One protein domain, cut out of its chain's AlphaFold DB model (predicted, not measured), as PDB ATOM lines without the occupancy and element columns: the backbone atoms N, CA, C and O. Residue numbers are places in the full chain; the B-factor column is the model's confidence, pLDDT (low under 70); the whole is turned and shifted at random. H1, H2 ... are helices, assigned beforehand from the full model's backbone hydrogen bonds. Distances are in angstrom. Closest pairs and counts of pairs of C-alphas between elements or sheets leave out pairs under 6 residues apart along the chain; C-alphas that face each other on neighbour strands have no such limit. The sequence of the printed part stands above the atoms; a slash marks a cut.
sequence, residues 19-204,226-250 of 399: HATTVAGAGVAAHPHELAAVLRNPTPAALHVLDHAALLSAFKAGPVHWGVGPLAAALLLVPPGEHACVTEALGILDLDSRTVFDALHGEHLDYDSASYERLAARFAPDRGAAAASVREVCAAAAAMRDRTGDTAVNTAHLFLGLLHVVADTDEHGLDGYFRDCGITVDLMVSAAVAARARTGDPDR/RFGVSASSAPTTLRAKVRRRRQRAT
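What this domain is: This is residues 19 to 204 and 226 to 250 of the 399 residues of an uncharacterized protein of Actinocatenispora thailandica (UniProt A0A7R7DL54). This is a body of crossed helices, with H4 and H9 at its core, H3 crossing H4, H8 crossing H9, and H5 and H11 packed together beyond them. H1 and H7 make one end of the longest axis, and H12 makes the other, set off from the body beside H11. The printed part has 211 residues with twelve named helices, H1 to H12 in order, and no named strand: the class is all helix. It is compact, with a radius of gyration of the C-alphas of 17.5 A and spans of 54 by 41 by 31 A.

How they stand to each other: H1, residues 19 to 28, touches H7, residues 113 to 120, at a steep tilt of 61 degrees; their closest C-alphas, of Ala 24 and Ala 120, are 5.9 A apart. H2, residues 30 to 39, touches residues 135 to 142 of H8, residues 132 to 148, closest at the C-alphas of Leu 39 and Ala 142, 5.2 A apart. In H3, residues 44 to 61, residues 49 to 57 touch H4, residues 68 to 77, at a steep tilt of 56 degrees, with the C-alphas of Ala 53 and Leu 71 closest at 4.6 A. H4 touches H6, residues 97 to 105, at a shallow tilt of 31 degrees, opposite ways; the closest C-alphas, of Ala 73 and Phe 101, are 5.7 A apart. H9, residues 155 to 168, is the hub and touches six helices, among them H8 at a steep tilt of 59 degrees, with the C-alphas of Ala 141 and Gly 161 closest at 4.3 A. H11, residues 185 to 199, touches H5, residues 84 to 92, closest at the C-alphas of Ala 89 and Ala 192, 4.8 A apart. H10, residues 174 to 180, only just touches H9, with 3 pairs of C-alphas within 8 A, and only at the corner. H12, residues 234 to 248, is near H11, with 9 pairs of C-alphas within 10 A. O i to N i+4 pairs are within hydrogen-bond range throughout H2, H3, H5, H6 and H8 to H12, and in 3 of 6 in H1, 5 of 6 in H4 and 3 of 4 in H7.

Where its parts are: H1 begins at C-alpha 19, (-51.976, -8.247, 20.853). H3 is 25.8 A long, H8 24.3 A, H11 20.8 A, H12 20.4 A and H9 20.2 A. H12 ends at C-alpha 248, (-28.939, -58.815, 5.474).

The domain as a whole: The C-alphas of His 19 and Arg 248 are the farthest apart, 57.7 A. Residues 205 to 225 are not printed, and C-alphas 204 and 226 are 19.4 A apart. The link H7 to H8 is long. Mean pLDDT of the printed part is 70.3; residues 105 to 130 and 226 to 250 are among those under 70.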
ATOM      1  N   HIS A  19     -52.027  -8.261  19.386       28.97
ATOM      2  CA  HIS A  19     -51.976  -8.247  20.853       28.97
ATOM      3  C   HIS A  19     -51.949  -9.640  21.499       28.97
ATOM      4  O   HIS A  19     -51.403  -9.817  22.587       28.97
ATOM      5  N   ALA A  20     -52.476 -10.657  20.814       30.44
ATOM      6  CA  ALA A  20     -52.469 -12.032  21.307       30.44
ATOM      7  C   ALA A  20     -51.058 -12.657  21.298       30.44
ATOM      8  O   ALA A  20     -50.705 -13.386  22.223       30.44
ATOM      9  N   THR A  21     -50.215 -12.303  20.321       37.66
ATOM     10  CA  THR A  21     -48.794 -12.697  20.264       37.66
ATOM     11  C   THR A  21     -47.956 -12.062  21.377       37.66
ATOM     12  O   THR A  21     -47.001 -12.673  21.849       37.66
ATOM     13  N   THR A  22     -48.326 -10.870  21.857       41.69
ATOM     14  CA  THR A  22     -47.570 -10.141  22.890       41.69
ATOM     15  C   THR A  22     -47.881 -10.598  24.316       41.69
ATOM     16  O   THR A  22     -46.990 -10.576  25.161       41.69
ATOM     17  N   VAL A  23     -49.108 -11.048  24.605       33.91
ATOM     18  CA  VAL A  23     -49.504 -11.445  25.973       33.91
ATOM     19  C   VAL A  23     -49.275 -12.939  26.231       33.91
ATOM     20  O   VAL A  23     -48.805 -13.297  27.308       33.91
ATOM     21  N   ALA A  24     -49.487 -13.810  25.235       37.47
ATOM     22  CA  ALA A  24     -49.130 -15.231  25.333       37.47
ATOM     23  C   ALA A  24     -47.649 -15.547  25.200       37.47
ATOM     24  O   ALA A  24     -47.179 -16.543  25.753       37.47
ATOM     25  N   GLY A  25     -46.907 -14.657  24.550       41.22
ATOM     26  CA  GLY A  25     -45.460 -14.703  24.561       41.22
ATOM     27  C   GLY A  25     -44.880 -14.508  25.961       41.22
ATOM     28  O   GLY A  25     -43.841 -15.065  26.236       41.22
ATOM     29  N   ALA A  26     -45.510 -13.799  26.901       38.16
ATOM     30  CA  ALA A  26     -44.806 -13.388  28.124       38.16
ATOM     31  C   ALA A  26     -44.434 -14.541  29.087       38.16
ATOM     32  O   ALA A  26     -43.373 -14.495  29.710       38.16
ATOM     33  N   GLY A  27     -45.284 -15.570  29.218       43.38
ATOM     34  CA  GLY A  27     -45.008 -16.755  30.044       43.38
ATOM     35  C   GLY A  27     -44.122 -17.775  29.330       43.38
ATOM     36  O   GLY A  27     -43.104 -18.196  29.870       43.38
ATOM     37  N   VAL A  28     -44.457 -18.095  28.075       48.75
ATOM     38  CA  VAL A  28     -43.710 -19.055  27.245       48.75
ATOM     39  C   VAL A  28     -42.342 -18.504  26.821       48.75
ATOM     40  O   VAL A  28     -41.381 -19.264  26.796       48.75
ATOM     41  N   ALA A  29     -42.206 -17.196  26.573       49.81
ATOM     42  CA  ALA A  29     -40.937 -16.546  26.211       49.81
ATOM     43  C   ALA A  29     -40.007 -16.307  27.408       49.81
ATOM     44  O   ALA A  29     -38.811 -16.096  27.208       49.81
ATOM     45  N   ALA A  30     -40.489 -16.394  28.654       57.12
ATOM     46  CA  ALA A  30     -39.602 -16.326  29.815       57.12
ATOM     47  C   ALA A  30     -38.626 -17.521  29.859       57.12
ATOM     48  O   ALA A  30     -37.476 -17.355  30.272       57.12
ATOM     49  N   HIS A  31     -39.045 -18.700  29.380       66.06
ATOM     50  CA  HIS A  31     -38.211 -19.906  29.373       66.06
ATOM     51  C   HIS A  31     -37.018 -19.798  28.415       66.06
ATOM     52  O   HIS A  31     -35.891 -19.964  28.883       66.06
ATOM     53  N   PRO A  32     -37.190 -19.448  27.124       68.50
ATOM     54  CA  PRO A  32     -36.084 -19.172  26.212       68.50
ATOM     55  C   PRO A  32     -35.047 -18.206  26.780       68.50
ATOM     56  O   PRO A  32     -33.858 -18.443  26.605       68.50
ATOM     57  N   HIS A  33     -35.457 -17.166  27.514       71.19
ATOM     58  CA  HIS A  33     -34.521 -16.230  28.143       71.19
ATOM     59  C   HIS A  33     -33.757 -16.835  29.336       71.19
ATOM     60  O   HIS A  33     -32.545 -16.632  29.438       71.19
ATOM     61  N   GLU A  34     -34.417 -17.616  30.202       82.62
ATOM     62  CA  GLU A  34     -33.755 -18.382  31.279       82.62
ATOM     63  C   GLU A  34     -32.705 -19.344  30.699       82.62
ATOM     64  O   GLU A  34     -31.569 -19.425  31.168       82.62
ATOM     65  N   LEU A  35     -33.054 -20.035  29.617       80.62
ATOM     66  CA  LEU A  35     -32.200 -21.027  28.969       80.62
ATOM     67  C   LEU A  35     -31.105 -20.386  28.123       80.62
ATOM     68  O   LEU A  35     -29.990 -20.898  28.069       80.62
ATOM     69  N   ALA A  36     -31.374 -19.232  27.513       81.00
ATOM     70  CA  ALA A  36     -30.371 -18.434  26.821       81.00
ATOM     71  C   ALA A  36     -29.238 -18.024  27.771       81.00
ATOM     72  O   ALA A  36     -28.070 -18.020  27.367       81.00
ATOM     73  N   ALA A  37     -29.560 -17.750  29.042       85.12
ATOM     74  CA  ALA A  37     -28.556 -17.501  30.073       85.12
ATOM     75  C   ALA A  37     -27.695 -18.750  30.347       85.12
ATOM     76  O   ALA A  37     -26.472 -18.634  30.455       85.12
ATOM     77  N   VAL A  38     -28.295 -19.949  30.374       88.19
ATOM     78  CA  VAL A  38     -27.562 -21.228  30.495       88.19
ATOM     79  C   VAL A  38     -26.649 -21.466  29.288       88.19
ATOM     80  O   VAL A  38     -25.508 -21.897  29.454       88.19
ATOM     81  N   LEU A  39     -27.111 -21.136  28.078       88.69
ATOM     82  CA  LEU A  39     -26.345 -21.313  26.841       88.69
ATOM     83  C   LEU A  39     -25.153 -20.355  26.708       88.69
ATOM     84  O   LEU A  39     -24.218 -20.658  25.969       88.69
ATOM     85  N   ARG A  40     -25.129 -19.231  27.438       87.69
ATOM     86  CA  ARG A  40     -24.023 -18.253  27.441       87.69
ATOM     87  C   ARG A  40     -23.641 -17.781  26.026       87.69
ATOM     88  O   ARG A  40     -22.529 -18.056  25.600       87.69
ATOM     89  N   ASN A  41     -24.517 -17.058  25.324       91.75
ATOM     90  CA  ASN A  41     -24.379 -16.616  23.913       91.75
ATOM     91  C   ASN A  41     -24.900 -17.633  22.864       91.75
ATOM     92  O   ASN A  41     -24.110 -18.208  22.114       91.75
ATOM     93  N   PRO A  42     -26.216 -17.906  22.808       91.88
ATOM     94  CA  PRO A  42     -26.821 -18.687  21.725       91.88
ATOM     95  C   PRO A  42     -26.944 -17.890  20.416       91.88
ATOM     96  O   PRO A  42     -27.097 -16.671  20.435       91.88
ATOM     97  N   THR A  43     -26.916 -18.575  19.269       89.75
ATOM     98  CA  THR A  43     -27.250 -17.960  17.974       89.75
ATOM     99  C   THR A  43     -28.762 -17.717  17.857       89.75
ATOM    100  O   THR A  43     -29.541 -18.387  18.541       89.75
ATOM    101  N   PRO A  44     -29.219 -16.817  16.961       87.50
ATOM    102  CA  PRO A  44     -30.649 -16.599  16.730       87.50
ATOM    103  C   PRO A  44     -31.406 -17.884  16.361       87.50
ATOM    104  O   PRO A  44     -32.484 -18.131  16.885       87.50
ATOM    105  N   ALA A  45     -30.804 -18.750  15.540       86.12
ATOM    106  CA  ALA A  45     -31.381 -20.045  15.178       86.12
ATOM    107  C   ALA A  45     -31.516 -20.992  16.385       86.12
ATOM    108  O   ALA A  45     -32.504 -21.708  16.514       86.12
ATOM    109  N   ALA A  46     -30.540 -20.996  17.299       90.44
ATOM    110  CA  ALA A  46     -30.624 -21.792  18.522       90.44
ATOM    111  C   ALA A  46     -31.725 -21.280  19.465       90.44
ATOM    112  O   ALA A  46     -32.449 -22.089  20.039       90.44
ATOM    113  N   LEU A  47     -31.891 -19.956  19.587       89.88
ATOM    114  CA  LEU A  47     -33.016 -19.358  20.317       89.88
ATOM    115  C   LEU A  47     -34.356 -19.751  19.686       89.88
ATOM    116  O   LEU A  47     -35.246 -20.217  20.387       89.88
ATOM    117  N   HIS A  48     -34.446 -19.685  18.360       85.31
ATOM    118  CA  HIS A  48     -35.646 -20.042  17.611       85.31
ATOM    119  C   HIS A  48     -36.061 -21.514  17.795       85.31
ATOM    120  O   HIS A  48     -37.254 -21.820  17.857       85.31
ATOM    121  N   VAL A  49     -35.094 -22.431  17.934       90.12
ATOM    122  CA  VAL A  49     -35.351 -23.830  18.321       90.12
ATOM    123  C   VAL A  49     -35.947 -23.915  19.729       90.12
ATOM    124  O   VAL A  49     -36.898 -24.668  19.936       90.12
ATOM    125  N   LEU A  50     -35.401 -23.178  20.703       89.62
ATOM    126  CA  LEU A  50     -35.913 -23.188  22.080       89.62
ATOM    127  C   LEU A  50     -37.333 -22.618  22.160       89.62
ATOM    128  O   LEU A  50     -38.175 -23.204  22.840       89.62
ATOM    129  N   ASP A  51     -37.607 -21.541  21.423       85.25
ATOM    130  CA  ASP A  51     -38.940 -20.945  21.305       85.25
ATOM    131  C   ASP A  51     -39.945 -21.967  20.754       85.25
ATOM    132  O   ASP A  51     -41.004 -22.200  21.344       85.25
ATOM    133  N   HIS A  52     -39.583 -22.655  19.665       84.69
ATOM    134  CA  HIS A  52     -40.408 -23.716  19.088       84.69
ATOM    135  C   HIS A  52     -40.621 -24.882  20.053       84.69
ATOM    136  O   HIS A  52     -41.737 -25.379  20.181       84.69
ATOM    137  N   ALA A  53     -39.582 -25.313  20.767       85.94
ATOM    138  CA  ALA A  53     -39.693 -26.395  21.739       85.94
ATOM    139  C   ALA A  53     -40.647 -26.037  22.888       85.94
ATOM    140  O   ALA A  53     -41.416 -26.886  23.354       85.94
ATOM    141  N   ALA A  54     -40.580 -24.790  23.371       82.31
ATOM    142  CA  ALA A  54     -41.449 -24.263  24.421       82.31
ATOM    143  C   ALA A  54     -42.912 -24.270  23.976       82.31
ATOM    144  O   ALA A  54     -43.772 -24.803  24.681       82.31
ATOM    145  N   LEU A  55     -43.166 -23.792  22.757       76.69
ATOM    146  CA  LEU A  55     -44.488 -23.827  22.146       76.69
ATOM    147  C   LEU A  55     -44.989 -25.271  22.013       76.69
ATOM    148  O   LEU A  55     -46.021 -25.600  22.593       76.69
ATOM    149  N   LEU A  56     -44.235 -26.165  21.357       76.69
ATOM    150  CA  LEU A  56     -44.608 -27.578  21.166       76.69
ATOM    151  C   LEU A  56     -44.939 -28.308  22.477       76.69
ATOM    152  O   LEU A  56     -45.836 -29.151  22.512       76.69
ATOM    153  N   SER A  57     -44.236 -27.990  23.562       75.12
ATOM    154  CA  SER A  57     -44.510 -28.596  24.868       75.12
ATOM    155  C   SER A  57     -45.823 -28.119  25.472       75.12
ATOM    156  O   SER A  57     -46.593 -28.948  25.960       75.12
ATOM    157  N   ALA A  58     -46.106 -26.815  25.384       69.44
ATOM    158  CA  ALA A  58     -47.376 -26.250  25.832       69.44
ATOM    159  C   ALA A  58     -48.568 -26.899  25.103       69.44
ATOM    160  O   ALA A  58     -49.609 -27.132  25.715       69.44
ATOM    161  N   PHE A  59     -48.391 -27.262  23.825       65.12
ATOM    162  CA  PHE A  59     -49.392 -27.990  23.042       65.12
ATOM    163  C   PHE A  59     -49.566 -29.452  23.469       65.12
ATOM    164  O   PHE A  59     -50.698 -29.911  23.612       65.12
ATOM    165  N   LYS A  60     -48.469 -30.206  23.631       63.03
ATOM    166  CA  LYS A  60     -48.526 -31.673  23.767       63.03
ATOM    167  C   LYS A  60     -48.815 -32.154  25.190       63.03
ATOM    168  O   LYS A  60     -49.512 -33.150  25.357       63.03
ATOM    169  N   ALA A  61     -48.268 -31.487  26.203       52.72
ATOM    170  CA  ALA A  61     -48.304 -31.961  27.590       52.72
ATOM    171  C   ALA A  61     -49.133 -31.062  28.526       52.72
ATOM    172  O   ALA A  61     -49.243 -31.347  29.719       52.72
ATOM    173  N   GLY A  62     -49.709 -29.977  27.999       52.78
ATOM    174  CA  GLY A  62     -50.220 -28.880  28.815       52.78
ATOM    175  C   GLY A  62     -49.087 -28.030  29.416       52.78
ATOM    176  O   GLY A  62     -47.907 -28.339  29.235       52.78
ATOM    177  N   PRO A  63     -49.416 -26.949  30.148       51.25
ATOM    178  CA  PRO A  63     -48.465 -25.911  30.569       51.25
ATOM    179  C   PRO A  63     -47.385 -26.361  31.573       51.25
ATOM    180  O   PRO A  63     -46.617 -25.531  32.038       51.25
ATOM    181  N   VAL A  64     -47.309 -27.646  31.938       50.34
ATOM    182  CA  VAL A  64     -46.545 -28.104  33.115       50.34
ATOM    183  C   VAL A  64     -45.271 -28.883  32.758       50.34
ATOM    184  O   VAL A  64     -44.372 -28.968  33.590       50.34
ATOM    185  N   HIS A  65     -45.127 -29.412  31.535       57.34
ATOM    186  CA  HIS A  65     -43.982 -30.269  31.197       57.34
ATOM    187  C   HIS A  65     -43.294 -29.909  29.874       57.34
ATOM    188  O   HIS A  65     -43.686 -30.354  28.796       57.34
ATOM    189  N   TRP A  66     -42.196 -29.154  29.982       71.19
ATOM    190  CA  TRP A  66     -41.253 -28.888  28.893       71.19
ATOM    191  C   TRP A  66     -40.177 -29.980  28.822       71.19
ATOM    192  O   TRP A  66     -39.150 -29.869  29.485       71.19
ATOM    193  N   GLY A  67     -40.444 -31.066  28.090       77.38
ATOM    194  CA  GLY A  67     -39.568 -32.245  28.009       77.38
ATOM    195  C   GLY A  67     -38.585 -32.256  26.827       77.38
ATOM    196  O   GLY A  67     -38.596 -31.386  25.958       77.38
ATOM    197  N   VAL A  68     -37.762 -33.306  26.761       83.25
ATOM    198  CA  VAL A  68     -36.712 -33.494  25.738       83.25
ATOM    199  C   VAL A  68     -37.287 -33.785  24.338       83.25
ATOM    200  O   VAL A  68     -36.730 -33.368  23.323       83.25
ATOM    201  N   GLY A  69     -38.447 -34.446  24.266       83.69
ATOM    202  CA  GLY A  69     -39.130 -34.775  23.006       83.69
ATOM    203  C   GLY A  69     -39.523 -33.548  22.166       83.69
ATOM    204  O   GLY A  69     -39.151 -33.479  20.995       83.69
ATOM    205  N   PRO A  70     -40.231 -32.553  22.728       84.50
ATOM    206  CA  PRO A  70     -40.525 -31.294  22.040       84.50
ATOM    207  C   PRO A  70     -39.286 -30.532  21.557       84.50
ATOM    208  O   PRO A  70     -39.331 -29.941  20.481       84.50
ATOM    209  N   LEU A  71     -38.167 -30.582  22.291       87.75
ATOM    210  CA  LEU A  71     -36.901 -30.009  21.823       87.75
ATOM    211  C   LEU A  71     -36.360 -30.749  20.594       87.75
ATOM    212  O   LEU A  71     -35.946 -30.115  19.623       87.75
ATOM    213  N   ALA A  72     -36.398 -32.082  20.611       87.94
ATOM    214  CA  ALA A  72     -36.012 -32.891  19.460       87.94
ATOM    215  C   ALA A  72     -36.899 -32.605  18.238       87.94
ATOM    216  O   ALA A  72     -36.384 -32.437  17.139       87.94
ATOM    217  N   ALA A  73     -38.213 -32.479  18.434       86.44
ATOM    218  CA  ALA A  73     -39.154 -32.126  17.374       86.44
ATOM    219  C   ALA A  73     -38.899 -30.710  16.821       86.44
ATOM    220  O   ALA A  73     -38.872 -30.520  15.608       86.44
ATOM    221  N   ALA A  74     -38.634 -29.728  17.687       89.12
ATOM    222  CA  ALA A  74     -38.323 -28.360  17.279       89.12
ATOM    223  C   ALA A  74     -37.053 -28.272  16.418       89.12
ATOM    224  O   ALA A  74     -37.040 -27.560  15.415       89.12
ATOM    225  N   LEU A  75     -36.009 -29.043  16.748       89.25
ATOM    226  CA  LEU A  75     -34.781 -29.125  15.944       89.25
ATOM    227  C   LEU A  75     -35.023 -29.615  14.506       89.25
ATOM    228  O   LEU A  75     -34.216 -29.315  13.629       89.25
ATOM    229  N   LEU A  76     -36.110 -30.356  14.267       85.62
ATOM    230  CA  LEU A  76     -36.487 -30.891  12.954       85.62
ATOM    231  C   LEU A  76     -37.423 -29.965  12.163       85.62
ATOM    232  O   LEU A  76     -37.537 -30.127  10.950       85.62
ATOM    233  N   LEU A  77     -38.102 -29.029  12.836       81.62
ATOM    234  CA  LEU A  77     -39.079 -28.114  12.226       81.62
ATOM    235  C   LEU A  77     -38.493 -26.777  11.778       81.62
ATOM    236  O   LEU A  77     -39.073 -26.111  10.919       81.62
ATOM    237  N   VAL A  78     -37.372 -26.358  12.363       76.56
ATOM    238  CA  VAL A  78     -36.684 -25.126  11.961       76.56
ATOM    239  C   VAL A  78     -36.330 -25.195  10.465       76.56
ATOM    240  O   VAL A  78     -36.120 -26.285   9.950       76.56
ATOM    241  N   PRO A  79     -36.267 -24.091   9.700       72.88
ATOM    242  CA  PRO A  79     -35.962 -24.161   8.270       72.88
ATOM    243  C   PRO A  79     -34.596 -24.824   7.977       72.88
ATOM    244  O   PRO A  79     -33.649 -24.615   8.741       72.88
ATOM    245  N   PRO A  80     -34.431 -25.578   6.866       68.56
ATOM    246  CA  PRO A  80     -33.199 -26.317   6.529       68.56
ATOM    247  C   PRO A  80     -31.904 -25.498   6.573       68.56
ATOM    248  O   PRO A  80     -30.841 -26.031   6.879       68.56
ATOM    249  N   GLY A  81     -31.983 -24.192   6.300       70.38
ATOM    250  CA  GLY A  81     -30.829 -23.291   6.365       70.38
ATOM    251  C   GLY A  81     -30.268 -23.096   7.779       70.38
ATOM    252  O   GLY A  81     -29.069 -22.890   7.933       70.38
ATOM    253  N   GLU A  82     -31.106 -23.216   8.808       70.31
ATOM    254  CA  GLU A  82     -30.761 -22.952  10.212       70.31
ATOM    255  C   GLU A  82     -30.367 -24.224  10.989       70.31
ATOM    256  O   GLU A  82     -29.740 -24.142  12.048       70.31
ATOM    257  N   HIS A  83     -30.670 -25.415  10.455       79.06
ATOM    258  CA  HIS A  83     -30.327 -26.712  11.054       79.06
ATOM    259  C   HIS A  83     -29.587 -27.653  10.088       79.06
ATOM    260  O   HIS A  83     -29.619 -28.868  10.269       79.06
ATOM    261  N   ALA A  84     -28.859 -27.113   9.103       81.25
ATOM    262  CA  ALA A  84     -28.160 -27.893   8.073       81.25
ATOM    263  C   ALA A  84     -27.321 -29.063   8.627       81.25
ATOM    264  O   ALA A  84     -27.229 -30.113   7.998       81.25
ATOM    265  N   CYS A  85     -26.733 -28.912   9.821       83.56
ATOM    266  CA  CYS A  85     -26.012 -29.989  10.506       83.56
ATOM    267  C   CYS A  85     -26.933 -31.148  10.928       83.56
ATOM    268  O   CYS A  85     -26.580 -32.308  10.739       83.56
ATOM    269  N   VAL A  86     -28.120 -30.851  11.465       86.69
ATOM    270  CA  VAL A  86     -29.128 -31.855  11.834       86.69
ATOM    271  C   VAL A  86     -29.655 -32.547  10.576       86.69
ATOM    272  O   VAL A  86     -29.671 -33.773  10.525       86.69
ATOM    273  N   THR A  87     -29.991 -31.792   9.522       86.25
ATOM    274  CA  THR A  87     -30.441 -32.369   8.243       86.25
ATOM    275  C   THR A  87     -29.375 -33.277   7.623       86.25
ATOM    276  O   THR A  87     -29.676 -34.395   7.213       86.25
ATOM    277  N   GLU A  88     -28.113 -32.836   7.589       87.12
ATOM    278  CA  GLU A  88     -26.996 -33.634   7.066       87.12
ATOM    279  C   GLU A  88     -26.730 -34.866   7.949       87.12
ATOM    280  O   GLU A  88     -26.443 -35.939   7.420       87.12
ATOM    281  N   ALA A  89     -26.864 -34.766   9.277       87.31
ATOM    282  CA  ALA A  89     -26.702 -35.903  10.185       87.31
ATOM    283  C   ALA A  89     -27.758 -36.985   9.927       87.31
ATOM    284  O   ALA A  89     -27.417 -38.162   9.798       87.31
ATOM    285  N   LEU A  90     -29.021 -36.582   9.768       87.88
ATOM    286  CA  LEU A  90     -30.107 -37.484   9.387       87.88
ATOM    287  C   LEU A  90     -29.872 -38.080   7.995       87.88
ATOM    288  O   LEU A  90     -29.985 -39.291   7.822       87.88
ATOM    289  N   GLY A  91     -29.421 -37.272   7.032       86.44
ATOM    290  CA  GLY A  91     -29.064 -37.736   5.691       86.44
ATOM    291  C   GLY A  91     -27.910 -38.749   5.674       86.44
ATOM    292  O   GLY A  91     -27.925 -39.698   4.891       86.44
ATOM    293  N   ILE A  92     -26.917 -38.620   6.563       84.75
ATOM    294  CA  ILE A  92     -25.839 -39.614   6.728       84.75
ATOM    295  C   ILE A  92     -26.395 -40.966   7.194       84.75
ATOM    296  O   ILE A  92     -25.866 -42.010   6.794       84.75
ATOM    297  N   LEU A  93     -27.444 -40.941   8.014       83.25
ATOM    298  CA  LEU A  93     -28.131 -42.123   8.531       83.25
ATOM    299  C   LEU A  93     -29.242 -42.631   7.610       83.25
ATOM    300  O   LEU A  93     -29.836 -43.665   7.909       83.25
ATOM    301  N   ASP A  94     -29.479 -41.944   6.489       84.94
ATOM    302  CA  ASP A  94     -30.593 -42.207   5.580       84.94
ATOM    303  C   ASP A  94     -31.947 -42.177   6.310       84.94
ATOM    304  O   ASP A  94     -32.816 -43.026   6.100       84.94
ATOM    305  N   LEU A  95     -32.078 -41.209   7.222       82.00
ATOM    306  CA  LEU A  95     -33.311 -40.868   7.909       82.00
ATOM    307  C   LEU A  95     -33.961 -39.666   7.232       82.00
ATOM    308  O   LEU A  95     -33.337 -38.621   7.047       82.00
ATOM    309  N   ASP A  96     -35.243 -39.810   6.923       83.44
ATOM    310  CA  ASP A  96     -36.084 -38.707   6.485       83.44
ATOM    311  C   ASP A  96     -36.530 -37.883   7.705       83.44
ATOM    312  O   ASP A  96     -37.095 -38.423   8.660       83.44
ATOM    313  N   SER A  97     -36.251 -36.575   7.700       80.50
ATOM    314  CA  SER A  97     -36.521 -35.695   8.848       80.50
ATOM    315  C   SER A  97     -38.003 -35.626   9.199       80.50
ATOM    316  O   SER A  97     -38.340 -35.522  10.377       80.50
ATOM    317  N   ARG A  98     -38.883 -35.749   8.198       79.00
ATOM    318  CA  ARG A  98     -40.331 -35.809   8.397       79.00
ATOM    319  C   ARG A  98     -40.746 -37.102   9.092       79.00
ATOM    320  O   ARG A  98     -41.485 -37.039  10.060       79.00
ATOM    321  N   THR A  99     -40.200 -38.245   8.689       79.75
ATOM    322  CA  THR A  99     -40.447 -39.533   9.362       79.75
ATOM    323  C   THR A  99     -39.999 -39.504  10.831       79.75
ATOM    324  O   THR A  99     -40.717 -39.979  11.708       79.75
ATOM    325  N   VAL A 100     -38.838 -38.898  11.118       80.44
ATOM    326  CA  VAL A 100     -38.352 -38.700  12.497       80.44
ATOM    327  C   VAL A 100     -39.271 -37.775  13.284       80.44
ATOM    328  O   VAL A 100     -39.596 -38.069  14.433       80.44
ATOM    329  N   PHE A 101     -39.712 -36.679  12.672       81.94
ATOM    330  CA  PHE A 101     -40.657 -35.763  13.289       81.94
ATOM    331  C   PHE A 101     -41.984 -36.461  13.622       81.94
ATOM    332  O   PHE A 101     -42.397 -36.439  14.779       81.94
ATOM    333  N   ASP A 102     -42.598 -37.137  12.648       76.62
ATOM    334  CA  ASP A 102     -43.884 -37.830  12.788       76.62
ATOM    335  C   ASP A 102     -43.835 -38.878  13.907       76.62
ATOM    336  O   ASP A 102     -44.777 -39.021  14.682       76.62
ATOM    337  N   ALA A 103     -42.711 -39.575  14.062       75.19
ATOM    338  CA  ALA A 103     -42.566 -40.565  15.116       75.19
ATOM    339  C   ALA A 103     -42.322 -39.962  16.511       75.19
ATOM    340  O   ALA A 103     -42.867 -40.458  17.497       75.19
ATOM    341  N   LEU A 104     -41.566 -38.862  16.617       71.06
ATOM    342  CA  LEU A 104     -41.415 -38.118  17.877       71.06
ATOM    343  C   LEU A 104     -42.725 -37.430  18.299       71.06
ATOM    344  O   LEU A 104     -42.969 -37.180  19.490       71.06
ATOM    345  N   HIS A 105     -43.582 -37.106  17.330       68.12
ATOM    346  CA  HIS A 105     -44.868 -36.468  17.572       68.12
ATOM    347  C   HIS A 105     -46.046 -37.439  17.726       68.12
ATOM    348  O   HIS A 105     -46.942 -37.118  18.510       68.12
ATOM    349  N   GLY A 106     -45.979 -38.644  17.160       61.88
ATOM    350  CA  GLY A 106     -47.093 -39.594  17.073       61.88
ATOM    351  C   GLY A 106     -47.979 -39.321  15.845       61.88
ATOM    352  O   GLY A 106     -47.992 -38.209  15.329       61.88
ATOM    353  N   GLU A 107     -48.737 -40.326  15.385       39.81
ATOM    354  CA  GLU A 107     -49.440 -40.369  14.080       39.81
ATOM    355  C   GLU A 107     -50.450 -39.235  13.755       39.81
ATOM    356  O   GLU A 107     -51.007 -39.245  12.658       39.81
ATOM    357  N   HIS A 108     -50.716 -38.241  14.610       44.59
ATOM    358  CA  HIS A 108     -51.824 -37.294  14.394       44.59
ATOM    359  C   HIS A 108     -51.535 -35.851  14.817       44.59
ATOM    360  O   HIS A 108     -51.903 -35.457  15.921       44.59
ATOM    361  N   LEU A 109     -51.000 -35.030  13.908       43.34
ATOM    362  CA  LEU A 109     -51.120 -33.567  13.984       43.34
ATOM    363  C   LEU A 109     -51.351 -32.969  12.582       43.34
ATOM    364  O   LEU A 109     -50.441 -32.441  11.950       43.34
ATOM    365  N   ASP A 110     -52.598 -33.037  12.111       39.12
ATOM    366  CA  ASP A 110     -53.102 -32.170  11.039       39.12
ATOM    367  C   ASP A 110     -53.445 -30.802  11.653       39.12
ATOM    368  O   ASP A 110     -54.565 -30.595  12.116       39.12
ATOM    369  N   TYR A 111     -52.496 -29.862  11.699       46.91
ATOM    370  CA  TYR A 111     -52.805 -28.488  12.113       46.91
ATOM    371  C   TYR A 111     -52.199 -27.449  11.177       46.91
ATOM    372  O   TYR A 111     -51.023 -27.503  10.818       46.91
ATOM    373  N   ASP A 112     -53.031 -26.478  10.800       44.16
ATOM    374  CA  ASP A 112     -52.597 -25.270  10.112       44.16
ATOM    375  C   ASP A 112     -51.942 -24.276  11.091       44.16
ATOM    376  O   ASP A 112     -52.183 -24.282  12.304       44.16
ATOM    377  N   SER A 113     -51.105 -23.385  10.557       41.47
ATOM    378  CA  SER A 113     -50.416 -22.340  11.325       41.47
ATOM    379  C   SER A 113     -51.373 -21.384  12.059       41.47
ATOM    380  O   SER A 113     -51.013 -20.812  13.082       41.47
ATOM    381  N   ALA A 114     -52.620 -21.240  11.606       44.81
ATOM    382  CA  ALA A 114     -53.624 -20.387  12.247       44.81
ATOM    383  C   ALA A 114     -54.187 -20.997  13.545       44.81
ATOM    384  O   ALA A 114     -54.626 -20.291  14.460       44.81
ATOM    385  N   SER A 115     -54.211 -22.323  13.649       45.34
ATOM    386  CA  SER A 115     -54.595 -23.038  14.869       45.34
ATOM    387  C   SER A 115     -53.499 -22.952  15.938       45.34
ATOM    388  O   SER A 115     -53.811 -22.885  17.127       45.34
ATOM    389  N   TYR A 116     -52.240 -22.836  15.504       50.19
ATOM    390  CA  TYR A 116     -51.070 -22.614  16.355       50.19
ATOM    391  C   TYR A 116     -51.127 -21.264  17.089       50.19
ATOM    392  O   TYR A 116     -51.056 -21.209  18.317       50.19
ATOM    393  N   GLU A 117     -51.355 -20.167  16.365       47.34
ATOM    394  CA  GLU A 117     -51.387 -18.815  16.949       47.34
ATOM    395  C   GLU A 117     -52.532 -18.627  17.965       47.34
ATOM    396  O   GLU A 117     -52.359 -17.986  19.006       47.34
ATOM    397  N   ARG A 118     -53.702 -19.234  17.709       50.03
ATOM    398  CA  ARG A 118     -54.895 -19.129  18.573       50.03
ATOM    399  C   ARG A 118     -54.775 -19.894  19.888       50.03
ATOM    400  O   ARG A 118     -55.355 -19.474  20.887       50.03
ATOM    401  N   LEU A 119     -54.057 -21.015  19.900       43.72
ATOM    402  CA  LEU A 119     -53.856 -21.791  21.123       43.72
ATOM    403  C   LEU A 119     -52.761 -21.178  21.998       43.72
ATOM    404  O   LEU A 119     -52.954 -21.101  23.210       43.72
ATOM    405  N   ALA A 120     -51.669 -20.687  21.396       49.03
ATOM    406  CA  ALA A 120     -50.627 -19.961  22.121       49.03
ATOM    407  C   ALA A 120     -51.249 -18.813  22.934       49.03
ATOM    408  O   ALA A 120     -51.048 -18.747  24.145       49.03
ATOM    409  N   ALA A 121     -52.136 -18.023  22.310       50.22
ATOM    410  CA  ALA A 121     -52.913 -16.946  22.940       50.22
ATOM    411  C   ALA A 121     -53.657 -17.348  24.236       50.22
ATOM    412  O   ALA A 121     -53.851 -16.514  25.120       50.22
ATOM    413  N   ARG A 122     -54.080 -18.614  24.364       50.09
ATOM    414  CA  ARG A 122     -54.919 -19.115  25.465       50.09
ATOM    415  C   ARG A 122     -54.124 -19.593  26.686       50.09
ATOM    416  O   ARG A 122     -54.664 -19.568  27.788       50.09
ATOM    417  N   PHE A 123     -52.870 -20.010  26.513       46.59
ATOM    418  CA  PHE A 123     -52.041 -20.615  27.574       46.59
ATOM    419  C   PHE A 123     -50.966 -19.671  28.148       46.59
ATOM    420  O   PHE A 123     -50.103 -20.096  28.907       46.59
ATOM    421  N   ALA A 124     -51.073 -18.374  27.852       48.59
ATOM    422  CA  ALA A 124     -50.236 -17.278  28.349       48.59
ATOM    423  C   ALA A 124     -49.893 -17.235  29.859       48.59
ATOM    424  O   ALA A 124     -48.788 -16.789  30.180       48.59
ATOM    425  N   PRO A 125     -50.807 -17.572  30.799       43.28
ATOM    426  CA  PRO A 125     -50.639 -17.117  32.177       43.28
ATOM    427  C   PRO A 125     -49.905 -18.090  33.115       43.28
ATOM    428  O   PRO A 125     -49.480 -17.643  34.178       43.28
ATOM    429  N   ASP A 126     -49.706 -19.365  32.754       46.50
ATOM    430  CA  ASP A 126     -49.041 -20.339  33.636       46.50
ATOM    431  C   ASP A 126     -47.566 -20.553  33.264       46.50
ATOM    432  O   ASP A 126     -47.227 -21.052  32.192       46.50
ATOM    433  N   ARG A 127     -46.675 -20.166  34.184       53.12
ATOM    434  CA  ARG A 127     -45.212 -20.279  34.063       53.12
ATOM    435  C   ARG A 127     -44.751 -21.683  34.469       53.12
ATOM    436  O   ARG A 127     -44.281 -21.876  35.591       53.12
ATOM    437  N   GLY A 128     -44.893 -22.674  33.598       53.84
ATOM    438  CA  GLY A 128     -44.334 -24.008  33.848       53.84
ATOM    439  C   GLY A 128     -42.810 -24.009  33.748       53.84
ATOM    440  O   GLY A 128     -42.273 -23.666  32.710       53.84
ATOM    441  N   ALA A 129     -42.077 -24.391  34.796       62.34
ATOM    442  CA  ALA A 129     -40.612 -24.412  34.742       62.34
ATOM    443  C   ALA A 129     -40.075 -25.380  33.666       62.34
ATOM    444  O   ALA A 129     -40.615 -26.470  33.466       62.34
ATOM    445  N   ALA A 130     -38.959 -25.009  33.028       61.03
ATOM    446  CA  ALA A 130     -38.208 -25.910  32.160       61.03
ATOM    447  C   ALA A 130     -37.883 -27.225  32.895       61.03
ATOM    448  O   ALA A 130     -37.398 -27.179  34.034       61.03
ATOM    449  N   ALA A 131     -38.113 -28.390  32.271       75.56
ATOM    450  CA  ALA A 131     -37.724 -29.648  32.903       75.56
ATOM    451  C   ALA A 131     -36.207 -29.680  33.133       75.56
ATOM    452  O   ALA A 131     -35.427 -29.092  32.375       75.56
ATOM    453  N   ALA A 132     -35.782 -30.372  34.195       82.44
ATOM    454  CA  ALA A 132     -34.367 -30.525  34.528       82.44
ATOM    455  C   ALA A 132     -33.562 -31.077  33.340       82.44
ATOM    456  O   ALA A 132     -32.523 -30.512  33.006       82.44
ATOM    457  N   SER A 133     -34.118 -32.060  32.627       83.56
ATOM    458  CA  SER A 133     -33.500 -32.673  31.452       83.56
ATOM    459  C   SER A 133     -33.234 -31.680  30.318       83.56
ATOM    460  O   SER A 133     -32.200 -31.753  29.662       83.56
ATOM    461  N   VAL A 134     -34.087 -30.673  30.104       87.75
ATOM    462  CA  VAL A 134     -33.824 -29.688  29.045       87.75
ATOM    463  C   VAL A 134     -32.767 -28.661  29.460       87.75
ATOM    464  O   VAL A 134     -31.953 -28.236  28.639       87.75
ATOM    465  N   ARG A 135     -32.696 -28.312  30.751       90.12
ATOM    466  CA  ARG A 135     -31.570 -27.521  31.279       90.12
ATOM    467  C   ARG A 135     -30.248 -28.276  31.165       90.12
ATOM    468  O   ARG A 135     -29.241 -27.662  30.812       90.12
ATOM    469  N   GLU A 136     -30.256 -29.587  31.395       90.88
ATOM    470  CA  GLU A 136     -29.102 -30.462  31.157       90.88
ATOM    471  C   GLU A 136     -28.699 -30.463  29.678       90.88
ATOM    472  O   GLU A 136     -27.515 -30.308  29.379       90.88
ATOM    473  N   VAL A 137     -29.661 -30.509  28.746       92.88
ATOM    474  CA  VAL A 137     -29.377 -30.398  27.303       92.88
ATOM    475  C   VAL A 137     -28.714 -29.059  26.972       92.88
ATOM    476  O   VAL A 137     -27.706 -29.027  26.262       92.88
ATOM    477  N   CYS A 138     -29.226 -27.948  27.505       94.06
ATOM    478  CA  CYS A 138     -28.620 -26.630  27.310       94.06
ATOM    479  C   CYS A 138     -27.202 -26.552  27.903       94.06
ATOM    480  O   CYS A 138     -26.285 -26.041  27.253       94.06
ATOM    481  N   ALA A 139     -26.982 -27.096  29.101       94.06
ATOM    482  CA  ALA A 139     -25.655 -27.149  29.714       94.06
ATOM    483  C   ALA A 139     -24.677 -28.003  28.883       94.06
ATOM    484  O   ALA A 139     -23.545 -27.581  28.628       94.06
ATOM    485  N   ALA A 140     -25.127 -29.159  28.389       93.88
ATOM    486  CA  ALA A 140     -24.361 -30.026  27.501       93.88
ATOM    487  C   ALA A 140     -24.010 -29.328  26.176       93.88
ATOM    488  O   ALA A 140     -22.872 -29.418  25.709       93.88
ATOM    489  N   ALA A 141     -24.951 -28.577  25.599       94.62
ATOM    490  CA  ALA A 141     -24.734 -27.783  24.394       94.62
ATOM    491  C   ALA A 141     -23.689 -26.673  24.609       94.62
ATOM    492  O   ALA A 141     -22.791 -26.500  23.781       94.62
ATOM    493  N   ALA A 142     -23.743 -25.963  25.740       94.75
ATOM    494  CA  ALA A 142     -22.739 -24.960  26.102       94.75
ATOM    495  C   ALA A 142     -21.342 -25.589  26.274       94.75
ATOM    496  O   ALA A 142     -20.363 -25.087  25.721       94.75
ATOM    497  N   ALA A 143     -21.254 -26.740  26.946       92.88
ATOM    498  CA  ALA A 143     -20.004 -27.489  27.077       92.88
ATOM    499  C   ALA A 143     -19.481 -28.014  25.725       92.88
ATOM    500  O   ALA A 143     -18.272 -28.174  25.536       92.88
ATOM    501  N   MET A 144     -20.368 -28.312  24.770       90.44
ATOM    502  CA  MET A 144     -19.980 -28.683  23.405       90.44
ATOM    503  C   MET A 144     -19.420 -27.499  22.627       90.44
ATOM    504  O   MET A 144     -18.385 -27.673  21.984       90.44
ATOM    505  N   ARG A 145     -20.022 -26.310  22.743       92.56
ATOM    506  CA  ARG A 145     -19.460 -25.076  22.179       92.56
ATOM    507  C   ARG A 145     -18.041 -24.822  22.701       92.56
ATOM    508  O   ARG A 145     -17.135 -24.552  21.916       92.56
ATOM    509  N   ASP A 146     -17.827 -24.947  24.010       90.75
ATOM    510  CA  ASP A 146     -16.504 -24.712  24.608       90.75
ATOM    511  C   ASP A 146     -15.458 -25.707  24.084       90.75
ATOM    512  O   ASP A 146     -14.328 -25.330  23.771       90.75
ATOM    513  N   ARG A 147     -15.852 -26.975  23.902       85.56
ATOM    514  CA  ARG A 147     -14.995 -28.021  23.314       85.56
ATOM    515  C   ARG A 147     -14.708 -27.794  21.829       85.56
ATOM    516  O   ARG A 147     -13.613 -28.113  21.365       85.56
ATOM    517  N   THR A 148     -15.662 -27.264  21.067       82.25
ATOM    518  CA  THR A 148     -15.473 -26.974  19.639       82.25
ATOM    519  C   THR A 148     -14.687 -25.682  19.401       82.25
ATOM    520  O   THR A 148     -14.044 -25.554  18.352       82.25
ATOM    521  N   GLY A 149     -14.657 -24.782  20.389       86.88
ATOM    522  CA  GLY A 149     -14.033 -23.462  20.302       86.88
ATOM    523  C   GLY A 149     -14.872 -22.451  19.520       86.88
ATOM    524  O   GLY A 149     -14.323 -21.463  19.030       86.88
ATOM    525  N   ASP A 150     -16.170 -22.714  19.366       85.69
ATOM    526  CA  ASP A 150     -17.102 -21.790  18.723       85.69
ATOM    527  C   ASP A 150     -17.454 -20.649  19.697       85.69
ATOM    528  O   ASP A 150     -17.441 -20.812  20.916       85.69
ATOM    529  N   THR A 151     -17.768 -19.461  19.183       88.12
ATOM    530  CA  THR A 151     -18.071 -18.286  20.024       88.12
ATOM    531  C   THR A 151     -19.529 -18.230  20.478       88.12
ATOM    532  O   THR A 151     -19.852 -17.486  21.407       88.12
ATOM    533  N   ALA A 152     -20.408 -19.009  19.844       90.25
ATOM    534  CA  ALA A 152     -21.838 -19.041  20.121       90.25
ATOM    535  C   ALA A 152     -22.408 -20.467  20.060       90.25
ATOM    536  O   ALA A 152     -21.905 -21.336  19.341       90.25
ATOM    537  N   VAL A 153     -23.473 -20.724  20.820       91.94
ATOM    538  CA  VAL A 153     -24.199 -22.001  20.768       91.94
ATOM    539  C   VAL A 153     -25.162 -21.984  19.581       91.94
ATOM    540  O   VAL A 153     -26.169 -21.290  19.624       91.94
ATOM    541  N   ASN A 154     -24.867 -22.751  18.532       91.19
ATOM    542  CA  ASN A 154     -25.756 -22.970  17.390       91.19
ATOM    543  C   ASN A 154     -26.635 -24.233  17.546       91.19
ATOM    544  O   ASN A 154     -26.538 -24.979  18.524       91.19
ATOM    545  N   THR A 155     -27.484 -24.493  16.548       92.06
ATOM    546  CA  THR A 155     -28.409 -25.642  16.503       92.06
ATOM    547  C   THR A 155     -27.697 -27.000  16.521       92.06
ATOM    548  O   THR A 155     -28.225 -27.961  17.076       92.06
ATOM    549  N   ALA A 156     -26.464 -27.089  16.005       90.81
ATOM    550  CA  ALA A 156     -25.663 -28.310  16.077       90.81
ATOM    551  C   ALA A 156     -25.230 -28.631  17.515       90.81
ATOM    552  O   ALA A 156     -25.228 -29.795  17.908       90.81
ATOM    553  N   HIS A 157     -24.886 -27.616  18.313       93.62
ATOM    554  CA  HIS A 157     -24.569 -27.818  19.726       93.62
ATOM    555  C   HIS A 157     -25.798 -28.248  20.525       93.62
ATOM    556  O   HIS A 157     -25.675 -29.139  21.360       93.62
ATOM    557  N   LEU A 158     -26.972 -27.671  20.243       93.75
ATOM    558  CA  LEU A 158     -28.233 -28.120  20.844       93.75
ATOM    559  C   LEU A 158     -28.526 -29.583  20.504       93.75
ATOM    560  O   LEU A 158     -28.852 -30.359  21.394       93.75
ATOM    561  N   PHE A 159     -28.337 -29.981  19.244       92.56
ATOM    562  CA  PHE A 159     -28.520 -31.367  18.823       92.56
ATOM    563  C   PHE A 159     -27.520 -32.326  19.483       92.56
ATOM    564  O   PHE A 159     -27.905 -33.385  19.961       92.56
ATOM    565  N   LEU A 160     -26.241 -31.957  19.584       91.00
ATOM    566  CA  LEU A 160     -25.247 -32.773  20.290       91.00
ATOM    567  C   LEU A 160     -25.526 -32.860  21.797       91.00
ATOM    568  O   LEU A 160     -25.366 -33.929  22.381       91.00
ATOM    569  N   GLY A 161     -25.965 -31.761  22.417       93.31
ATOM    570  CA  GLY A 161     -26.385 -31.743  23.818       93.31
ATOM    571  C   GLY A 161     -27.595 -32.640  24.064       93.31
ATOM    572  O   GLY A 161     -27.605 -33.398  25.028       93.31
ATOM    573  N   LEU A 162     -28.565 -32.619  23.146       92.50
ATOM    574  CA  LEU A 162     -29.733 -33.497  23.159       92.50
ATOM    575  C   LEU A 162     -29.312 -34.969  23.156       92.50
ATOM    576  O   LEU A 162     -29.743 -35.734  24.010       92.50
ATOM    577  N   LEU A 163     -28.440 -35.357  22.224       89.94
ATOM    578  CA  LEU A 163     -27.962 -36.737  22.119       89.94
ATOM    579  C   LEU A 163     -27.158 -37.175  23.342       89.94
ATOM    580  O   LEU A 163     -27.249 -38.332  23.731       89.94
ATOM    581  N   HIS A 164     -26.393 -36.267  23.953       89.88
ATOM    582  CA  HIS A 164     -25.649 -36.569  25.172       89.88
ATOM    583  C   HIS A 164     -26.581 -36.887  26.343       89.88
ATOM    584  O   HIS A 164     -26.395 -37.907  26.994       89.88
ATOM    585  N   VAL A 165     -27.612 -36.067  26.567       88.50
ATOM    586  CA  VAL A 165     -28.586 -36.311  27.643       88.50
ATOM    587  C   VAL A 165     -29.412 -37.564  27.364       88.50
ATOM    588  O   VAL A 165     -29.649 -38.347  28.274       88.50
ATOM    589  N   VAL A 166     -29.792 -37.819  26.109       85.44
ATOM    590  CA  VAL A 166     -30.498 -39.058  25.730       85.44
ATOM    591  C   VAL A 166     -29.618 -40.300  25.922       85.44
ATOM    592  O   VAL A 166     -30.146 -41.364  26.209       85.44
ATOM    593  N   ALA A 167     -28.292 -40.188  25.788       82.12
ATOM    594  CA  ALA A 167     -27.382 -41.302  26.066       82.12
ATOM    595  C   ALA A 167     -27.312 -41.654  27.563       82.12
ATOM    596  O   ALA A 167     -27.122 -42.820  27.900       82.12
ATOM    597  N   ASP A 168     -27.441 -40.648  28.433       79.88
ATOM    598  CA  ASP A 168     -27.268 -40.789  29.884       79.88
ATOM    599  C   ASP A 168     -28.593 -41.011  30.632       79.88
ATOM    600  O   ASP A 168     -28.598 -41.499  31.763       79.88
ATOM    601  N   THR A 169     -29.723 -40.655  30.017       71.06
ATOM    602  CA  THR A 169     -31.055 -40.804  30.608       71.06
ATOM    603  C   THR A 169     -31.797 -41.978  29.982       71.06
ATOM    604  O   THR A 169     -32.005 -42.035  28.774       71.06
ATOM    605  N   ASP A 170     -32.310 -42.879  30.820       63.69
ATOM    606  CA  ASP A 170     -33.248 -43.929  30.403       63.69
ATOM    607  C   ASP A 170     -34.646 -43.356  30.057       63.69
ATOM    608  O   ASP A 170     -35.639 -44.079  30.108       63.69
ATOM    609  N   GLU A 171     -34.787 -42.064  29.717       59.44
ATOM    610  CA  GLU A 171     -36.072 -41.496  29.293       59.44
ATOM    611  C   GLU A 171     -36.517 -42.163  27.979       59.44
ATOM    612  O   GLU A 171     -36.082 -41.827  26.877       59.44
ATOM    613  N   HIS A 172     -37.421 -43.137  28.118       52.88
ATOM    614  CA  HIS A 172     -37.785 -44.153  27.126       52.88
ATOM    615  C   HIS A 172     -38.336 -43.646  25.776       52.88
ATOM    616  O   HIS A 172     -38.613 -44.458  24.895       52.88
ATOM    617  N   GLY A 173     -38.503 -42.337  25.571       65.38
ATOM    618  CA  GLY A 173     -39.105 -41.786  24.354       65.38
ATOM    619  C   GLY A 173     -38.157 -41.725  23.152       65.38
ATOM    620  O   GLY A 173     -38.465 -42.251  22.085       65.38
ATOM    621  N   LEU A 174     -37.002 -41.070  23.307       69.75
ATOM    622  CA  LEU A 174     -36.088 -40.785  22.190       69.75
ATOM    623  C   LEU A 174     -35.154 -41.956  21.876       69.75
ATOM    624  O   LEU A 174     -34.989 -42.303  20.707       69.75
ATOM    625  N   ASP A 175     -34.585 -42.592  22.903       72.75
ATOM    626  CA  ASP A 175     -33.755 -43.784  22.708       72.75
ATOM    627  C   ASP A 175     -34.581 -44.961  22.166       72.75
ATOM    628  O   ASP A 175     -34.144 -45.651  21.245       72.75
ATOM    629  N   GLY A 176     -35.821 -45.128  22.651       73.56
ATOM    630  CA  GLY A 176     -36.773 -46.101  22.109       73.56
ATOM    631  C   GLY A 176     -37.002 -45.905  20.608       73.56
ATOM    632  O   GLY A 176     -36.836 -46.844  19.833       73.56
ATOM    633  N   TYR A 177     -37.256 -44.664  20.179       72.31
ATOM    634  CA  TYR A 177     -37.438 -44.348  18.764       72.31
ATOM    635  C   TYR A 177     -36.192 -44.636  17.910       72.31
ATOM    636  O   TYR A 177     -36.285 -45.264  16.849       72.31
ATOM    637  N   PHE A 178     -35.007 -44.198  18.348       77.62
ATOM    638  CA  PHE A 178     -33.782 -44.467  17.592       77.62
ATOM    639  C   PHE A 178     -33.520 -45.968  17.478       77.62
ATOM    640  O   PHE A 178     -33.184 -46.454  16.392       77.62
ATOM    641  N   ARG A 179     -33.766 -46.716  18.555       79.56
ATOM    642  CA  ARG A 179     -33.654 -48.172  18.582       79.56
ATOM    643  C   ARG A 179     -34.626 -48.846  17.614       79.56
ATOM    644  O   ARG A 179     -34.196 -49.754  16.901       79.56
ATOM    645  N   ASP A 180     -35.865 -48.367  17.516       77.69
ATOM    646  CA  ASP A 180     -36.865 -48.860  16.556       77.69
ATOM    647  C   ASP A 180     -36.441 -48.602  15.101       77.69
ATOM    648  O   ASP A 180     -36.652 -49.436  14.220       77.69
ATOM    649  N   CYS A 181     -35.735 -47.497  14.849       73.00
ATOM    650  CA  CYS A 181     -35.081 -47.220  13.566       73.00
ATOM    651  C   CYS A 181     -33.775 -48.010  13.345       73.00
ATOM    652  O   CYS A 181     -33.128 -47.865  12.304       73.00
ATOM    653  N   GLY A 182     -33.356 -48.843  14.303       81.12
ATOM    654  CA  GLY A 182     -32.099 -49.593  14.255       81.12
ATOM    655  C   GLY A 182     -30.851 -48.713  14.376       81.12
ATOM    656  O   GLY A 182     -29.772 -49.100  13.913       81.12
ATOM    657  N   ILE A 183     -30.993 -47.529  14.971       82.00
ATOM    658  CA  ILE A 183     -29.954 -46.513  15.127       82.00
ATOM    659  C   ILE A 183     -29.600 -46.404  16.605       82.00
ATOM    660  O   ILE A 183     -30.457 -46.218  17.457       82.00
ATOM    661  N   THR A 184     -28.316 -46.528  16.923       85.88
ATOM    662  CA  THR A 184     -27.834 -46.303  18.289       85.88
ATOM    663  C   THR A 184     -27.511 -44.827  18.492       85.88
ATOM    664  O   THR A 184     -27.150 -44.132  17.535       85.88
ATOM    665  N   VAL A 185     -27.568 -44.349  19.738       82.56
ATOM    666  CA  VAL A 185     -27.168 -42.972  20.075       82.56
ATOM    667  C   VAL A 185     -25.730 -42.686  19.612       82.56
ATOM    668  O   VAL A 185     -25.491 -41.669  18.966       82.56
ATOM    669  N   ASP A 186     -24.801 -43.633  19.778       84.00
ATOM    670  CA  ASP A 186     -23.420 -43.527  19.268       84.00
ATOM    671  C   ASP A 186     -23.336 -43.277  17.755       84.00
ATOM    672  O   ASP A 186     -22.476 -42.532  17.268       84.00
ATOM    673  N   LEU A 187     -24.225 -43.918  16.988       84.19
ATOM    674  CA  LEU A 187     -24.294 -43.760  15.540       84.19
ATOM    675  C   LEU A 187     -24.780 -42.355  15.180       84.19
ATOM    676  O   LEU A 187     -24.230 -41.728  14.274       84.19
ATOM    677  N   MET A 188     -25.765 -41.856  15.926       85.88
ATOM    678  CA  MET A 188     -26.303 -40.511  15.776       85.88
ATOM    679  C   MET A 188     -25.270 -39.442  16.149       85.88
ATOM    680  O   MET A 188     -25.071 -38.500  15.385       85.88
ATOM    681  N   VAL A 189     -24.522 -39.626  17.241       85.00
ATOM    682  CA  VAL A 189     -23.411 -38.739  17.628       85.00
ATOM    683  C   VAL A 189     -22.322 -38.735  16.555       85.00
ATOM    684  O   VAL A 189     -21.873 -37.672  16.122       85.00
ATOM    685  N   SER A 190     -21.931 -39.911  16.055       81.44
ATOM    686  CA  SER A 190     -20.940 -40.028  14.978       81.44
ATOM    687  C   SER A 190     -21.391 -39.316  13.698       81.44
ATOM    688  O   SER A 190     -20.588 -38.643  13.045       81.44
ATOM    689  N   ALA A 191     -22.673 -39.435  13.344       82.19
ATOM    690  CA  ALA A 191     -23.262 -38.746  12.202       82.19
ATOM    691  C   ALA A 191     -23.323 -37.228  12.413       82.19
ATOM    692  O   ALA A 191     -22.936 -36.488  11.514       82.19
ATOM    693  N   ALA A 192     -23.714 -36.761  13.600       82.19
ATOM    694  CA  ALA A 192     -23.768 -35.343  13.955       82.19
ATOM    695  C   ALA A 192     -22.386 -34.673  13.888       82.19
ATOM    696  O   ALA A 192     -22.228 -33.597  13.307       82.19
ATOM    697  N   VAL A 193     -21.348 -35.333  14.411       83.56
ATOM    698  CA  VAL A 193     -19.963 -34.844  14.323       83.56
ATOM    699  C   VAL A 193     -19.486 -34.802  12.867       83.56
ATOM    700  O   VAL A 193     -18.868 -33.822  12.442       83.56
ATOM    701  N   ALA A 194     -19.794 -35.838  12.079       80.00
ATOM    702  CA  ALA A 194     -19.446 -35.886  10.661       80.00
ATOM    703  C   ALA A 194     -20.179 -34.814   9.837       80.00
ATOM    704  O   ALA A 194     -19.563 -34.182   8.977       80.00
ATOM    705  N   ALA A 195     -21.462 -34.583  10.116       82.19
ATOM    706  CA  ALA A 195     -22.277 -33.548   9.493       82.19
ATOM    707  C   ALA A 195     -21.707 -32.156   9.772       82.19
ATOM    708  O   ALA A 195     -21.428 -31.409   8.834       82.19
ATOM    709  N   ARG A 196     -21.389 -31.854  11.038       80.62
ATOM    710  CA  ARG A 196     -20.765 -30.584  11.438       80.62
ATOM    711  C   ARG A 196     -19.444 -30.330  10.713       80.62
ATOM    712  O   ARG A 196     -19.175 -29.216  10.268       80.62
ATOM    713  N   ALA A 197     -18.610 -31.361  10.571       79.12
ATOM    714  CA  ALA A 197     -17.344 -31.243   9.850       79.12
ATOM    715  C   ALA A 197     -17.532 -30.892   8.358       79.12
ATOM    716  O   ALA A 197     -16.630 -30.302   7.762       79.12
ATOM    717  N   ARG A 198     -18.679 -31.239   7.755       77.38
ATOM    718  CA  ARG A 198     -18.983 -31.030   6.327       77.38
ATOM    719  C   ARG A 198     -19.707 -29.735   6.036       77.38
ATOM    720  O   ARG A 198     -19.349 -29.049   5.080       77.38
ATOM    721  N   THR A 199     -20.710 -29.401   6.842       73.00
ATOM    722  CA  THR A 199     -21.447 -28.147   6.676       73.00
ATOM    723  C   THR A 199     -20.509 -26.960   6.871       73.00
ATOM    724  O   THR A 199     -20.710 -25.899   6.278       73.00
ATOM    725  N   GLY A 200     -19.427 -27.152   7.642       62.31
ATOM    726  CA  GLY A 200     -18.648 -26.040   8.152       62.31
ATOM    727  C   GLY A 200     -19.550 -25.152   9.004       62.31
ATOM    728  O   GLY A 200     -20.747 -25.397   9.137       62.31
ATOM    729  N   ASP A 201     -18.976 -24.133   9.612       54.81
ATOM    730  CA  ASP A 201     -19.761 -23.137  10.324       54.81
ATOM    731  C   ASP A 201     -20.577 -22.315   9.295       54.81
ATOM    732  O   ASP A 201     -19.963 -21.622   8.471       54.81
ATOM    733  N   PRO A 202     -21.923 -22.414   9.247       47.44
ATOM    734  CA  PRO A 202     -22.737 -21.616   8.334       47.44
ATOM    735  C   PRO A 202     -22.595 -20.125   8.644       47.44
ATOM    736  O   PRO A 202     -22.607 -19.319   7.717       47.44
ATOM    737  N   ASP A 203     -22.327 -19.763   9.904       44.72
ATOM    738  CA  ASP A 203     -22.108 -18.377  10.323       44.72
ATOM    739  C   ASP A 203     -20.772 -17.829   9.794       44.72
ATOM    740  O   ASP A 203     -20.651 -16.635   9.517       44.72
ATOM    741  N   ARG A 204     -19.792 -18.697   9.491       47.41
ATOM    742  CA  ARG A 204     -18.601 -18.303   8.711       47.41
ATOM    743  C   ARG A 204     -18.894 -18.023   7.241       47.41
ATOM    744  O   ARG A 204     -18.081 -17.364   6.598       47.41
ATOM    745  N   ARG A 226      -8.896 -33.245  16.617       45.91
ATOM    746  CA  ARG A 226      -9.427 -32.703  17.883       45.91
ATOM    747  C   ARG A 226     -10.374 -33.649  18.616       45.91
ATOM    748  O   ARG A 226     -10.440 -33.603  19.836       45.91
ATOM    749  N   PHE A 227     -11.094 -34.498  17.883       41.53
ATOM    750  CA  PHE A 227     -12.049 -35.448  18.465       41.53
ATOM    751  C   PHE A 227     -11.491 -36.871  18.604       41.53
ATOM    752  O   PHE A 227     -12.205 -37.758  19.056       41.53
ATOM    753  N   GLY A 228     -10.245 -37.126  18.185       40.00
ATOM    754  CA  GLY A 228      -9.676 -38.482  18.166       40.00
ATOM    755  C   GLY A 228     -10.384 -39.444  17.198       40.00
ATOM    756  O   GLY A 228     -10.115 -40.642  17.208       40.00
ATOM    757  N   VAL A 229     -11.282 -38.939  16.343       39.97
ATOM    758  CA  VAL A 229     -12.059 -39.738  15.388       39.97
ATOM    759  C   VAL A 229     -11.396 -39.657  14.014       39.97
ATOM    760  O   VAL A 229     -11.413 -38.614  13.359       39.97
ATOM    761  N   SER A 230     -10.831 -40.770  13.538       40.44
ATOM    762  CA  SER A 230     -10.293 -40.903  12.175       40.44
ATOM    763  C   SER A 230     -11.405 -40.730  11.124       40.44
ATOM    764  O   SER A 230     -12.071 -41.682  10.705       40.44
ATOM    765  N   ALA A 231     -11.622 -39.488  10.680       42.22
ATOM    766  CA  ALA A 231     -12.671 -39.118   9.725       42.22
ATOM    767  C   ALA A 231     -12.487 -39.734   8.323       42.22
ATOM    768  O   ALA A 231     -13.422 -39.715   7.523       42.22
ATOM    769  N   SER A 232     -11.316 -40.298   8.009       40.31
ATOM    770  CA  SER A 232     -11.046 -40.893   6.693       40.31
ATOM    771  C   SER A 232     -11.584 -42.319   6.536       40.31
ATOM    772  O   SER A 232     -11.730 -42.785   5.408       40.31
ATOM    773  N   SER A 233     -11.924 -43.010   7.632       35.72
ATOM    774  CA  SER A 233     -12.329 -44.427   7.596       35.72
ATOM    775  C   SER A 233     -13.715 -44.703   8.182       35.72
ATOM    776  O   SER A 233     -14.362 -45.675   7.786       35.72
ATOM    777  N   ALA A 234     -14.220 -43.834   9.062       43.94
ATOM    778  CA  ALA A 234     -15.533 -43.993   9.680       43.94
ATOM    779  C   ALA A 234     -16.715 -43.920   8.687       43.94
ATOM    780  O   ALA A 234     -17.559 -44.804   8.749       43.94
ATOM    781  N   PRO A 235     -16.809 -42.981   7.721       44.31
ATOM    782  CA  PRO A 235     -18.029 -42.832   6.920       44.31
ATOM    783  C   PRO A 235     -18.210 -43.933   5.868       44.31
ATOM    784  O   PRO A 235     -19.334 -44.348   5.586       44.31
ATOM    785  N   THR A 236     -17.118 -44.434   5.287       47.91
ATOM    786  CA  THR A 236     -17.151 -45.553   4.334       47.91
ATOM    787  C   THR A 236     -17.442 -46.866   5.040       47.91
ATOM    788  O   THR A 236     -18.242 -47.649   4.535       47.91
ATOM    789  N   THR A 237     -16.877 -47.095   6.230       48.31
ATOM    790  CA  THR A 237     -17.206 -48.282   7.031       48.31
ATOM    791  C   THR A 237     -18.598 -48.204   7.653       48.31
ATOM    792  O   THR A 237     -19.255 -49.239   7.704       48.31
ATOM    793  N   LEU A 238     -19.104 -47.021   8.029       43.19
ATOM    794  CA  LEU A 238     -20.489 -46.833   8.478       43.19
ATOM    795  C   LEU A 238     -21.467 -47.100   7.337       43.19
ATOM    796  O   LEU A 238     -22.312 -47.976   7.468       43.19
ATOM    797  N   ARG A 239     -21.304 -46.437   6.179       53.66
ATOM    798  CA  ARG A 239     -22.148 -46.685   4.998       53.66
ATOM    799  C   ARG A 239     -22.051 -48.135   4.538       53.66
ATOM    800  O   ARG A 239     -23.068 -48.719   4.193       53.66
ATOM    801  N   ALA A 240     -20.869 -48.752   4.570       53.09
ATOM    802  CA  ALA A 240     -20.707 -50.161   4.219       53.09
ATOM    803  C   ALA A 240     -21.329 -51.108   5.258       53.09
ATOM    804  O   ALA A 240     -21.902 -52.120   4.863       53.09
ATOM    805  N   LYS A 241     -21.266 -50.803   6.562       49.50
ATOM    806  CA  LYS A 241     -21.910 -51.593   7.628       49.50
ATOM    807  C   LYS A 241     -23.429 -51.426   7.618       49.50
ATOM    808  O   LYS A 241     -24.115 -52.436   7.720       49.50
ATOM    809  N   VAL A 242     -23.946 -50.212   7.425       49.22
ATOM    810  CA  VAL A 242     -25.381 -49.917   7.264       49.22
ATOM    811  C   VAL A 242     -25.907 -50.566   5.986       49.22
ATOM    812  O   VAL A 242     -26.894 -51.290   6.039       49.22
ATOM    813  N   ARG A 243     -25.198 -50.440   4.853       57.44
ATOM    814  CA  ARG A 243     -25.555 -51.114   3.593       57.44
ATOM    815  C   ARG A 243     -25.489 -52.636   3.714       57.44
ATOM    816  O   ARG A 243     -26.396 -53.301   3.237       57.44
ATOM    817  N   ARG A 244     -24.475 -53.206   4.380       49.09
ATOM    818  CA  ARG A 244     -24.388 -54.661   4.626       49.09
ATOM    819  C   ARG A 244     -25.444 -55.160   5.614       49.09
ATOM    820  O   ARG A 244     -25.942 -56.265   5.426       49.09
ATOM    821  N   ARG A 245     -25.805 -54.381   6.642       52.97
ATOM    822  CA  ARG A 245     -26.916 -54.709   7.552       52.97
ATOM    823  C   ARG A 245     -28.262 -54.608   6.837       52.97
ATOM    824  O   ARG A 245     -29.032 -55.542   6.972       52.97
ATOM    825  N   ARG A 246     -28.502 -53.596   5.995       52.91
ATOM    826  CA  ARG A 246     -29.685 -53.518   5.109       52.91
ATOM    827  C   ARG A 246     -29.695 -54.551   3.981       52.91
ATOM    828  O   ARG A 246     -30.752 -54.873   3.481       52.91
ATOM    829  N   GLN A 247     -28.548 -55.078   3.563       48.75
ATOM    830  CA  GLN A 247     -28.501 -56.215   2.634       48.75
ATOM    831  C   GLN A 247     -28.784 -57.553   3.333       48.75
ATOM    832  O   GLN A 247     -29.146 -58.513   2.662       48.75
ATOM    833  N   ARG A 248     -28.608 -57.630   4.661       47.50
ATOM    834  CA  ARG A 248     -28.939 -58.815   5.474       47.50
ATOM    835  C   ARG A 248     -30.323 -58.748   6.113       47.50
ATOM    836  O   ARG A 248     -30.933 -59.795   6.291       47.50
ATOM    837  N   ALA A 249     -30.823 -57.558   6.432       39.25
ATOM    838  CA  ALA A 249     -32.240 -57.315   6.642       39.25
ATOM    839  C   ALA A 249     -32.882 -57.437   5.262       39.25
ATOM    840  O   ALA A 249     -32.788 -56.513   4.466       39.25
ATOM    841  N   THR A 250     -33.374 -58.636   4.946       40.75
ATOM    842  CA  THR A 250     -34.069 -59.000   3.705       40.75
ATOM    843  C   THR A 250     -34.714 -57.783   3.061       40.75
ATOM    844  O   THR A 250     -35.641 -57.212   3.635       40.75
TER     845      THR A 250